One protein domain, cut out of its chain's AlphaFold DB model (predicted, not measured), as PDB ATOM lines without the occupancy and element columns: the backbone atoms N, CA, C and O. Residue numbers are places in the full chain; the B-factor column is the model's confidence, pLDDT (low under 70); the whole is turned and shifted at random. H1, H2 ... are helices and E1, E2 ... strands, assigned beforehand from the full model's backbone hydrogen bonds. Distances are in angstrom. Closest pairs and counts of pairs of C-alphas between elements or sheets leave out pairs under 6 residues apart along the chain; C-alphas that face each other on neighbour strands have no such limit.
ATOM      1  N   ASP A   2     289.585 279.602 178.125       92.19
ATOM      2  CA  ASP A   2     290.186 279.887 176.812       92.19
ATOM      3  C   ASP A   2     290.542 278.567 176.123       92.19
ATOM      4  O   ASP A   2     291.252 277.739 176.697       92.19
ATOM      5  N   VAL A   3     290.015 278.357 174.918       96.06
ATOM      6  CA  VAL A   3     290.209 277.129 174.145       96.06
ATOM      7  C   VAL A   3     290.775 277.498 172.785       96.06
ATOM      8  O   VAL A   3     290.267 278.368 172.081       96.06
ATOM      9  N   THR A   4     291.851 276.816 172.407       97.75
ATOM     10  CA  THR A   4     292.485 276.954 171.097       97.75
ATOM     11  C   THR A   4     292.698 275.571 170.497       97.75
ATOM     12  O   THR A   4     293.161 274.659 171.181       97.75
ATOM     13  N   VAL A   5     292.395 275.419 169.209       98.06
ATOM     14  CA  VAL A   5     292.590 274.170 168.466       98.06
ATOM     15  C   VAL A   5     293.772 274.323 167.519       98.06
ATOM     16  O   VAL A   5     293.865 275.301 166.783       98.06
ATOM     17  N   LEU A   6     294.665 273.335 167.505       98.12
ATOM     18  CA  LEU A   6     295.697 273.181 166.483       98.12
ATOM     19  C   LEU A   6     295.400 271.914 165.686       98.12
ATOM     20  O   LEU A   6     295.442 270.817 166.233       98.12
ATOM     21  N   THR A   7     295.100 272.061 164.400       97.19
ATOM     22  CA  THR A   7     294.698 270.944 163.540       97.19
ATOM     23  C   THR A   7     295.246 271.097 162.125       97.19
ATOM     24  O   THR A   7     295.844 272.114 161.780       97.19
ATOM     25  N   ALA A   8     295.087 270.074 161.296       97.00
ATOM     26  CA  ALA A   8     295.493 270.122 159.902       97.00
ATOM     27  C   ALA A   8     294.536 270.995 159.065       97.00
ATOM     28  O   ALA A   8     293.390 271.269 159.444       97.00
ATOM     29  N   MET A   9     294.988 271.405 157.879       97.62
ATOM     30  CA  MET A   9     294.085 271.929 156.850       97.62
ATOM     31  C   MET A   9     292.978 270.905 156.538       97.62
ATOM     32  O   MET A   9     293.279 269.713 156.417       97.62
ATOM     33  N   PRO A  10     291.711 271.338 156.382       96.12
ATOM     34  CA  PRO A  10     290.600 270.424 156.157       96.12
ATOM     35  C   PRO A  10     290.773 269.693 154.824       96.12
ATOM     36  O   PRO A  10     290.976 270.309 153.772       96.12
ATOM     37  N   ASN A  11     290.724 268.361 154.892       93.94
ATOM     38  CA  ASN A  11     290.955 267.485 153.746       93.94
ATOM     39  C   ASN A  11     289.982 266.298 153.627       93.94
ATOM     40  O   ASN A  11     289.853 265.717 152.548       93.94
ATOM     41  N   TYR A  12     289.314 265.904 154.712       89.38
ATOM     42  CA  TYR A  12     288.298 264.847 154.712       89.38
ATOM     43  C   TYR A  12     286.923 265.383 154.273       89.38
ATOM     44  O   TYR A  12     286.655 266.557 154.498       89.38
ATOM     45  N   PRO A  13     286.042 264.558 153.664       89.50
ATOM     46  CA  PRO A  13     286.231 263.143 153.320       89.50
ATOM     47  C   PRO A  13     286.899 262.913 151.957       89.50
ATOM     48  O   PRO A  13     287.301 261.796 151.644       89.50
ATOM     49  N   LYS A  14     287.036 263.959 151.133       89.69
ATOM     50  CA  LYS A  14     287.506 263.845 149.742       89.69
ATOM     51  C   LYS A  14     288.997 263.521 149.608       89.69
ATOM     52  O   LYS A  14     289.438 263.216 148.503       89.69
ATOM     53  N   MET A  15     289.765 263.572 150.699       90.75
ATOM     54  CA  MET A  15     291.228 263.472 150.695       90.75
ATOM     55  C   MET A  15     291.852 264.491 149.734       90.75
ATOM     56  O   MET A  15     292.747 264.174 148.952       90.75
ATOM     57  N   GLU A  16     291.359 265.726 149.808       94.25
ATOM     58  CA  GLU A  16     291.842 266.893 149.070       94.25
ATOM     59  C   GLU A  16     291.705 268.132 149.944       94.25
ATOM     60  O   GLU A  16     290.678 268.307 150.594       94.25
ATOM     61  N   ILE A  17     292.713 269.004 149.926       96.88
ATOM     62  CA  ILE A  17     292.652 270.282 150.639       96.88
ATOM     63  C   ILE A  17     291.496 271.119 150.086       96.88
ATOM     64  O   ILE A  17     291.392 271.314 148.869       96.88
ATOM     65  N   TYR A  18     290.649 271.618 150.986       95.62
ATOM     66  CA  TYR A  18     289.516 272.469 150.625       95.62
ATOM     67  C   TYR A  18     289.991 273.738 149.895       95.62
ATOM     68  O   TYR A  18     291.079 274.232 150.207       95.62
ATOM     69  N   PRO A  19     289.209 274.275 148.934       95.69
ATOM     70  CA  PRO A  19     289.634 275.381 148.070       95.69
ATOM     71  C   PRO A  19     290.262 276.560 148.821       95.69
ATOM     72  O   PRO A  19     291.370 276.967 148.477       95.69
ATOM     73  N   ASP A  20     289.637 277.001 149.913       95.44
ATOM     74  CA  ASP A  20     290.072 278.167 150.694       95.44
ATOM     75  C   ASP A  20     291.406 277.966 151.428       95.44
ATOM     76  O   ASP A  20     292.002 278.921 151.930       95.44
ATOM     77  N   TYR A  21     291.908 276.731 151.482       96.69
ATOM     78  CA  TYR A  21     293.139 276.353 152.176       96.69
ATOM     79  C   TYR A  21     294.240 275.874 151.222       96.69
ATOM     80  O   TYR A  21     295.365 275.617 151.660       96.69
ATOM     81  N   LYS A  22     293.957 275.755 149.917       94.56
ATOM     82  CA  LYS A  22     294.937 275.281 148.931       94.56
ATOM     83  C   LYS A  22     296.157 276.204 148.884       94.56
ATOM     84  O   LYS A  22     296.038 277.423 148.881       94.56
ATOM     85  N   GLY A  23     297.348 275.601 148.868       94.12
ATOM     86  CA  GLY A  23     298.629 276.317 148.827       94.12
ATOM     87  C   GLY A  23     299.044 276.998 150.137       94.12
ATOM     88  O   GLY A  23     300.166 277.488 150.228       94.12
ATOM     89  N   LYS A  24     298.194 277.006 151.172       96.94
ATOM     90  CA  LYS A  24     298.523 277.635 152.455       96.94
ATOM     91  C   LYS A  24     299.357 276.696 153.321       96.94
ATOM     92  O   LYS A  24     299.011 275.533 153.521       96.94
ATOM     93  N   TRP A  25     300.430 277.229 153.900       97.75
ATOM     94  CA  TRP A  25     301.183 276.526 154.942       97.75
ATOM     95  C   TRP A  25     300.514 276.636 156.321       97.75
ATOM     96  O   TRP A  25     300.622 275.749 157.167       97.75
ATOM     97  N   TYR A  26     299.819 277.749 156.550       98.50
ATOM     98  CA  TYR A  26     299.180 278.084 157.813       98.50
ATOM     99  C   TYR A  26     297.924 278.919 157.563       98.50
ATOM    100  O   TYR A  26     297.907 279.758 156.661       98.50
ATOM    101  N   ALA A  27     296.897 278.707 158.381       98.12
ATOM    102  CA  ALA A  27     295.733 279.577 158.470       98.12
ATOM    103  C   ALA A  27     295.316 279.731 159.936       98.12
ATOM    104  O   ALA A  27     295.514 278.829 160.750       98.12
ATOM    105  N   LYS A  28     294.748 280.890 160.265       98.12
ATOM    106  CA  LYS A  28     294.102 281.152 161.549       98.12
ATOM    107  C   LYS A  28     292.659 281.526 161.273       98.12
ATOM    108  O   LYS A  28     292.421 282.361 160.406       98.12
ATOM    109  N   GLU A  29     291.741 280.947 162.022       97.12
ATOM    110  CA  GLU A  29     290.319 281.266 161.953       97.12
ATOM    111  C   GLU A  29     289.701 281.216 163.350       97.12
ATOM    112  O   GLU A  29     290.351 280.815 164.321       97.12
ATOM    113  N   GLU A  30     288.456 281.656 163.437       97.06
ATOM    114  CA  GLU A  30     287.649 281.608 164.645       97.06
ATOM    115  C   GLU A  30     286.332 280.912 164.303       97.06
ATOM    116  O   GLU A  30     285.707 281.235 163.293       97.06
ATOM    117  N   MET A  31     285.944 279.929 165.112       94.75
ATOM    118  CA  MET A  31     284.674 279.214 164.981       94.75
ATOM    119  C   MET A  31     284.035 279.131 166.360       94.75
ATOM    120  O   MET A  31     284.671 278.638 167.287       94.75
ATOM    121  N   ASP A  32     282.812 279.640 166.506       94.81
ATOM    122  CA  ASP A  32     282.065 279.647 167.774       94.81
ATOM    123  C   ASP A  32     282.871 280.217 168.963       94.81
ATOM    124  O   ASP A  32     282.815 279.714 170.085       94.81
ATOM    125  N   GLY A  33     283.677 281.255 168.708       94.25
ATOM    126  CA  GLY A  33     284.560 281.884 169.700       94.25
ATOM    127  C   GLY A  33     285.838 281.096 170.030       94.25
ATOM    128  O   GLY A  33     286.605 281.506 170.899       94.25
ATOM    129  N   ILE A  34     286.098 279.977 169.346       96.94
ATOM    130  CA  ILE A  34     287.305 279.157 169.498       96.94
ATOM    131  C   ILE A  34     288.318 279.548 168.425       96.94
ATOM    132  O   ILE A  34     288.040 279.482 167.226       96.94
ATOM    133  N   THR A  35     289.536 279.902 168.843       98.06
ATOM    134  CA  THR A  35     290.638 280.134 167.900       98.06
ATOM    135  C   THR A  35     291.127 278.805 167.328       98.06
ATOM    136  O   THR A  35     291.515 277.903 168.071       98.06
ATOM    137  N   ILE A  36     291.195 278.705 166.003       98.31
ATOM    138  CA  ILE A  36     291.694 277.526 165.299       98.31
ATOM    139  C   ILE A  36     292.940 277.902 164.500       98.31
ATOM    140  O   ILE A  36     292.924 278.757 163.614       98.31
ATOM    141  N   HIS A  37     294.041 277.223 164.800       98.50
ATOM    142  CA  HIS A  37     295.261 277.224 164.010       98.50
ATOM    143  C   HIS A  37     295.265 275.996 163.107       98.50
ATOM    144  O   HIS A  37     295.277 274.860 163.580       98.50
ATOM    145  N   ARG A  38     295.300 276.223 161.796       98.38
ATOM    146  CA  ARG A  38     295.425 275.162 160.802       98.38
ATOM    147  C   ARG A  38     296.838 275.113 160.256       98.38
ATOM    148  O   ARG A  38     297.356 276.126 159.784       98.38
ATOM    149  N   SER A  39     297.461 273.945 160.316       97.94
ATOM    150  CA  SER A  39     298.801 273.707 159.789       97.94
ATOM    151  C   SER A  39     298.765 272.857 158.524       97.94
ATOM    152  O   SER A  39     297.834 272.091 158.268       97.94
ATOM    153  N   TRP A  40     299.804 273.012 157.712       98.25
ATOM    154  CA  TRP A  40     299.968 272.270 156.474       98.25
ATOM    155  C   TRP A  40     299.915 270.752 156.670       98.25
ATOM    156  O   TRP A  40     300.399 270.216 157.663       98.25
ATOM    157  N   ILE A  41     299.386 270.041 155.684       97.62
ATOM    158  CA  ILE A  41     299.402 268.583 155.648       97.62
ATOM    159  C   ILE A  41     299.577 268.122 154.203       97.62
ATOM    160  O   ILE A  41     298.970 268.657 153.274       97.62
ATOM    161  N   TYR A  42     300.409 267.105 154.011       96.25
ATOM    162  CA  TYR A  42     300.550 266.423 152.738       96.25
ATOM    163  C   TYR A  42     299.334 265.533 152.501       96.25
ATOM    164  O   TYR A  42     299.125 264.558 153.220       96.25
ATOM    165  N   VAL A  43     298.544 265.815 151.470       94.69
ATOM    166  CA  VAL A  43     297.354 265.022 151.144       94.69
ATOM    167  C   VAL A  43     297.519 264.393 149.770       94.69
ATOM    168  O   VAL A  43     297.778 265.077 148.784       94.69
ATOM    169  N   LYS A  44     297.351 263.071 149.706       91.12
ATOM    170  CA  LYS A  44     297.356 262.308 148.457       91.12
ATOM    171  C   LYS A  44     296.301 261.213 148.514       91.12
ATOM    172  O   LYS A  44     296.269 260.436 149.467       91.12
ATOM    173  N   LYS A  45     295.494 261.095 147.457       90.25
ATOM    174  CA  LYS A  45     294.569 259.971 147.248       90.25
ATOM    175  C   LYS A  45     295.352 258.700 146.925       90.25
ATOM    176  O   LYS A  45     295.578 258.362 145.768       90.25
ATOM    177  N   SER A  46     295.854 258.023 147.951       88.00
ATOM    178  CA  SER A  46     296.642 256.802 147.798       88.00
ATOM    179  C   SER A  46     296.461 255.901 149.008       88.00
ATOM    180  O   SER A  46     296.585 256.348 150.144       88.00
ATOM    181  N   LYS A  47     296.245 254.607 148.756       82.12
ATOM    182  CA  LYS A  47     296.202 253.576 149.802       82.12
ATOM    183  C   LYS A  47     297.601 253.091 150.216       82.12
ATOM    184  O   LYS A  47     297.722 252.309 151.153       82.12
ATOM    185  N   LYS A  48     298.665 253.540 149.533       86.00
ATOM    186  CA  LYS A  48     300.047 253.110 149.812       86.00
ATOM    187  C   LYS A  48     300.496 253.584 151.195       86.00
ATOM    188  O   LYS A  48     300.328 254.758 151.529       86.00
ATOM    189  N   ILE A  49     301.165 252.704 151.942       83.38
ATOM    190  CA  ILE A  49     301.672 252.986 153.295       83.38
ATOM    191  C   ILE A  49     302.557 254.240 153.335       83.38
ATOM    192  O   ILE A  49     302.361 255.100 154.184       83.38
ATOM    193  N   VAL A  50     303.443 254.420 152.351       87.00
ATOM    194  CA  VAL A  50     304.342 255.585 152.270       87.00
ATOM    195  C   VAL A  50     303.562 256.897 152.157       87.00
ATOM    196  O   VAL A  50     303.908 257.874 152.809       87.00
ATOM    197  N   ALA A  51     302.470 256.926 151.383       90.19
ATOM    198  CA  ALA A  51     301.636 258.123 151.267       90.19
ATOM    199  C   ALA A  51     300.923 258.456 152.587       90.19
ATOM    200  O   ALA A  51     300.827 259.628 152.943       90.19
ATOM    201  N   ARG A  52     300.486 257.431 153.333       87.38
ATOM    202  CA  ARG A  52     299.915 257.595 154.677       87.38
ATOM    203  C   ARG A  52     300.949 258.123 155.671       87.38
ATOM    204  O   ARG A  52     300.652 259.051 156.410       87.38
ATOM    205  N   LEU A  53     302.170 257.583 155.654       88.56
ATOM    206  CA  LEU A  53     303.255 258.062 156.512       88.56
ATOM    207  C   LEU A  53     303.625 259.514 156.187       88.56
ATOM    208  O   LEU A  53     303.734 260.318 157.104       88.56
ATOM    209  N   MET A  54     303.745 259.878 154.905       93.31
ATOM    210  CA  MET A  54     303.976 261.274 154.507       93.31
ATOM    211  C   MET A  54     302.854 262.194 154.995       93.31
ATOM    212  O   MET A  54     303.140 263.265 155.522       93.31
ATOM    213  N   ASN A  55     301.591 261.771 154.889       93.94
ATOM    214  CA  ASN A  55     300.455 262.521 155.425       93.94
ATOM    215  C   ASN A  55     300.582 262.735 156.945       93.94
ATOM    216  O   ASN A  55     300.573 263.879 157.392       93.94
ATOM    217  N   TYR A  56     300.820 261.684 157.731       91.69
ATOM    218  CA  TYR A  56     300.974 261.821 159.182       91.69
ATOM    219  C   TYR A  56     302.185 262.667 159.575       91.69
ATOM    220  O   TYR A  56     302.046 263.621 160.337       91.69
ATOM    221  N   PHE A  57     303.374 262.362 159.052       94.62
ATOM    222  CA  PHE A  57     304.599 263.050 159.457       94.62
ATOM    223  C   PHE A  57     304.661 264.499 158.974       94.62
ATOM    224  O   PHE A  57     305.199 265.345 159.686       94.62
ATOM    225  N   SER A  58     304.060 264.811 157.822       96.94
ATOM    226  CA  SER A  58     303.906 266.202 157.386       96.94
ATOM    227  C   SER A  58     303.104 267.031 158.388       96.94
ATOM    228  O   SER A  58     303.518 268.142 158.717       96.94
ATOM    229  N   PHE A  59     302.011 266.475 158.918       96.75
ATOM    230  CA  PHE A  59     301.201 267.139 159.928       96.75
ATOM    231  C   PHE A  59     301.914 267.212 161.280       96.75
ATOM    232  O   PHE A  59     301.946 268.273 161.888       96.75
ATOM    233  N   VAL A  60     302.556 266.128 161.732       96.94
ATOM    234  CA  VAL A  60     303.353 266.124 162.975       96.94
ATOM    235  C   VAL A  60     304.385 267.254 162.962       96.94
ATOM    236  O   VAL A  60     304.497 268.002 163.937       96.94
ATOM    237  N   PHE A  61     305.101 267.411 161.845       97.62
ATOM    238  CA  PHE A  61     306.088 268.468 161.673       97.62
ATOM    239  C   PHE A  61     305.451 269.860 161.610       97.62
ATOM    240  O   PHE A  61     305.858 270.757 162.349       97.62
ATOM    241  N   SER A  62     304.436 270.059 160.767       98.12
ATOM    242  CA  SER A  62     303.802 271.372 160.614       98.12
ATOM    243  C   SER A  62     303.110 271.832 161.902       98.12
ATOM    244  O   SER A  62     303.218 273.003 162.262       98.12
ATOM    245  N   ALA A  63     302.467 270.920 162.637       97.94
ATOM    246  CA  ALA A  63     301.854 271.183 163.932       97.94
ATOM    247  C   ALA A  63     302.909 271.565 164.974       97.94
ATOM    248  O   ALA A  63     302.682 272.469 165.768       97.94
ATOM    249  N   MET A  64     304.095 270.952 164.950       98.19
ATOM    250  CA  MET A  64     305.187 271.354 165.840       98.19
ATOM    251  C   MET A  64     305.629 272.794 165.573       98.19
ATOM    252  O   MET A  64     305.733 273.586 166.508       98.19
ATOM    253  N   VAL A  65     305.821 273.160 164.303       98.31
ATOM    254  CA  VAL A  65     306.216 274.523 163.909       98.31
ATOM    255  C   VAL A  65     305.122 275.536 164.267       98.31
ATOM    256  O   VAL A  65     305.389 276.535 164.933       98.31
ATOM    257  N   VAL A  66     303.872 275.283 163.874       98.38
ATOM    258  CA  VAL A  66     302.749 276.191 164.161       98.38
ATOM    259  C   VAL A  66     302.485 276.283 165.664       98.38
ATOM    260  O   VAL A  66     302.329 277.381 166.193       98.38
ATOM    261  N   GLY A  67     302.495 275.157 166.374       98.06
ATOM    262  CA  GLY A  67     302.348 275.104 167.825       98.06
ATOM    263  C   GLY A  67     303.412 275.925 168.542       98.06
ATOM    264  O   GLY A  67     303.102 276.665 169.474       98.06
ATOM    265  N   LEU A  68     304.662 275.861 168.085       97.75
ATOM    266  CA  LEU A  68     305.753 276.611 168.692       97.75
ATOM    267  C   LEU A  68     305.586 278.122 168.487       97.75
ATOM    268  O   LEU A  68     305.603 278.866 169.467       97.75
ATOM    269  N   PHE A  69     305.374 278.557 167.240       98.00
ATOM    270  CA  PHE A  69     305.475 279.971 166.855       98.00
ATOM    271  C   PHE A  69     304.150 280.741 166.790       98.00
ATOM    272  O   PHE A  69     304.170 281.970 166.761       98.00
ATOM    273  N   LYS A  70     303.003 280.062 166.693       97.88
ATOM    274  CA  LYS A  70     301.693 280.708 166.480       97.88
ATOM    275  C   LYS A  70     300.720 280.497 167.630       97.88
ATOM    276  O   LYS A  70     299.915 281.388 167.893       97.88
ATOM    277  N   VAL A  71     300.791 279.353 168.308       97.25
ATOM    278  CA  VAL A  71     299.907 279.045 169.438       97.25
ATOM    279  C   VAL A  71     300.478 279.671 170.709       97.25
ATOM    280  O   VAL A  71     301.668 279.531 171.005       97.25
ATOM    281  N   LYS A  72     299.640 280.380 171.468       95.19
ATOM    282  CA  LYS A  72     300.025 280.952 172.769       95.19
ATOM    283  C   LYS A  72     300.276 279.842 173.802       95.19
ATOM    284  O   LYS A  72     300.124 278.658 173.517       95.19
ATOM    285  N   LYS A  73     300.763 280.209 174.986       96.06
ATOM    286  CA  LYS A  73     300.873 279.266 176.104       96.06
ATOM    287  C   LYS A  73     299.473 278.954 176.646       96.06
ATOM    288  O   LYS A  73     298.693 279.879 176.845       96.06
TER     289      LYS A  73
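AT A GLANCE: This is residues 2 to 73 of the 155 residues of the protein "Predicted protein" of Nematostella vectensis (UniProt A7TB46). One long helix, H1, lies slantwise over one face of a small, twisted sheet of three strands, E1, E3 and E2, and its first residues, 49 to 55, reach past the sheet. The stretch from 9 to 25, with no named element, loops between E1 and E2. The printed part has 72 residues, with three named strands and then one named helix along the chain; the sheet, in the order E1 E3 E2, is mixed. The class is mixed, helices and strands, in two layers, a helix on one face of a sheet. The whole is compact, with a radius of gyration of the C-alphas of 12.6 A, but elongated, spanning 39 by 23 by 19 A.

HOW THE PARTS SIT: The inner strand E3, residues 34 to 39, is parallel to the edge strand E1, residues 4 to 8, at 28 degrees, with N 37 and O 5 2.8 A apart. E3 and the other edge strand, E2, residues 26 to 31, form an antiparallel hairpin at 159 degrees; N 36 and O 29 are 2.8 A apart. The sheet is only just strongly twisted, its C-alphas up to 4.2 A off their best plane. H1, residues 49 to 69, is on the sheet at a height of 5.9 A, over E3 and, only just, with 3 C-alphas, over E1. It runs slantwise to the strands, at 37 degrees to E3 on the local plane. Its closest C-alphas to E3 are those of Ser 62 and Ser 39, 5.6 A apart. Every O i to N i+4 pair in H1 is within hydrogen-bond range.

IN THESE COORDINATES: E1 begins at C-alpha 4, (292.485, 276.954, 171.097), and measures 13.5 A; E2 measures 16.2 A and E3 16.0 A. H1 measures 30.4 A and ends at C-alpha 69, (305.475, 279.971, 166.855).

THE WHOLE: The C-alphas farthest apart, of Asp 2 and Lys 48, are 39.3 A apart. The link from E1 to E2 is long, 17 residues. The printed part has no cut, and no printed residue is under 70 in pLDDT.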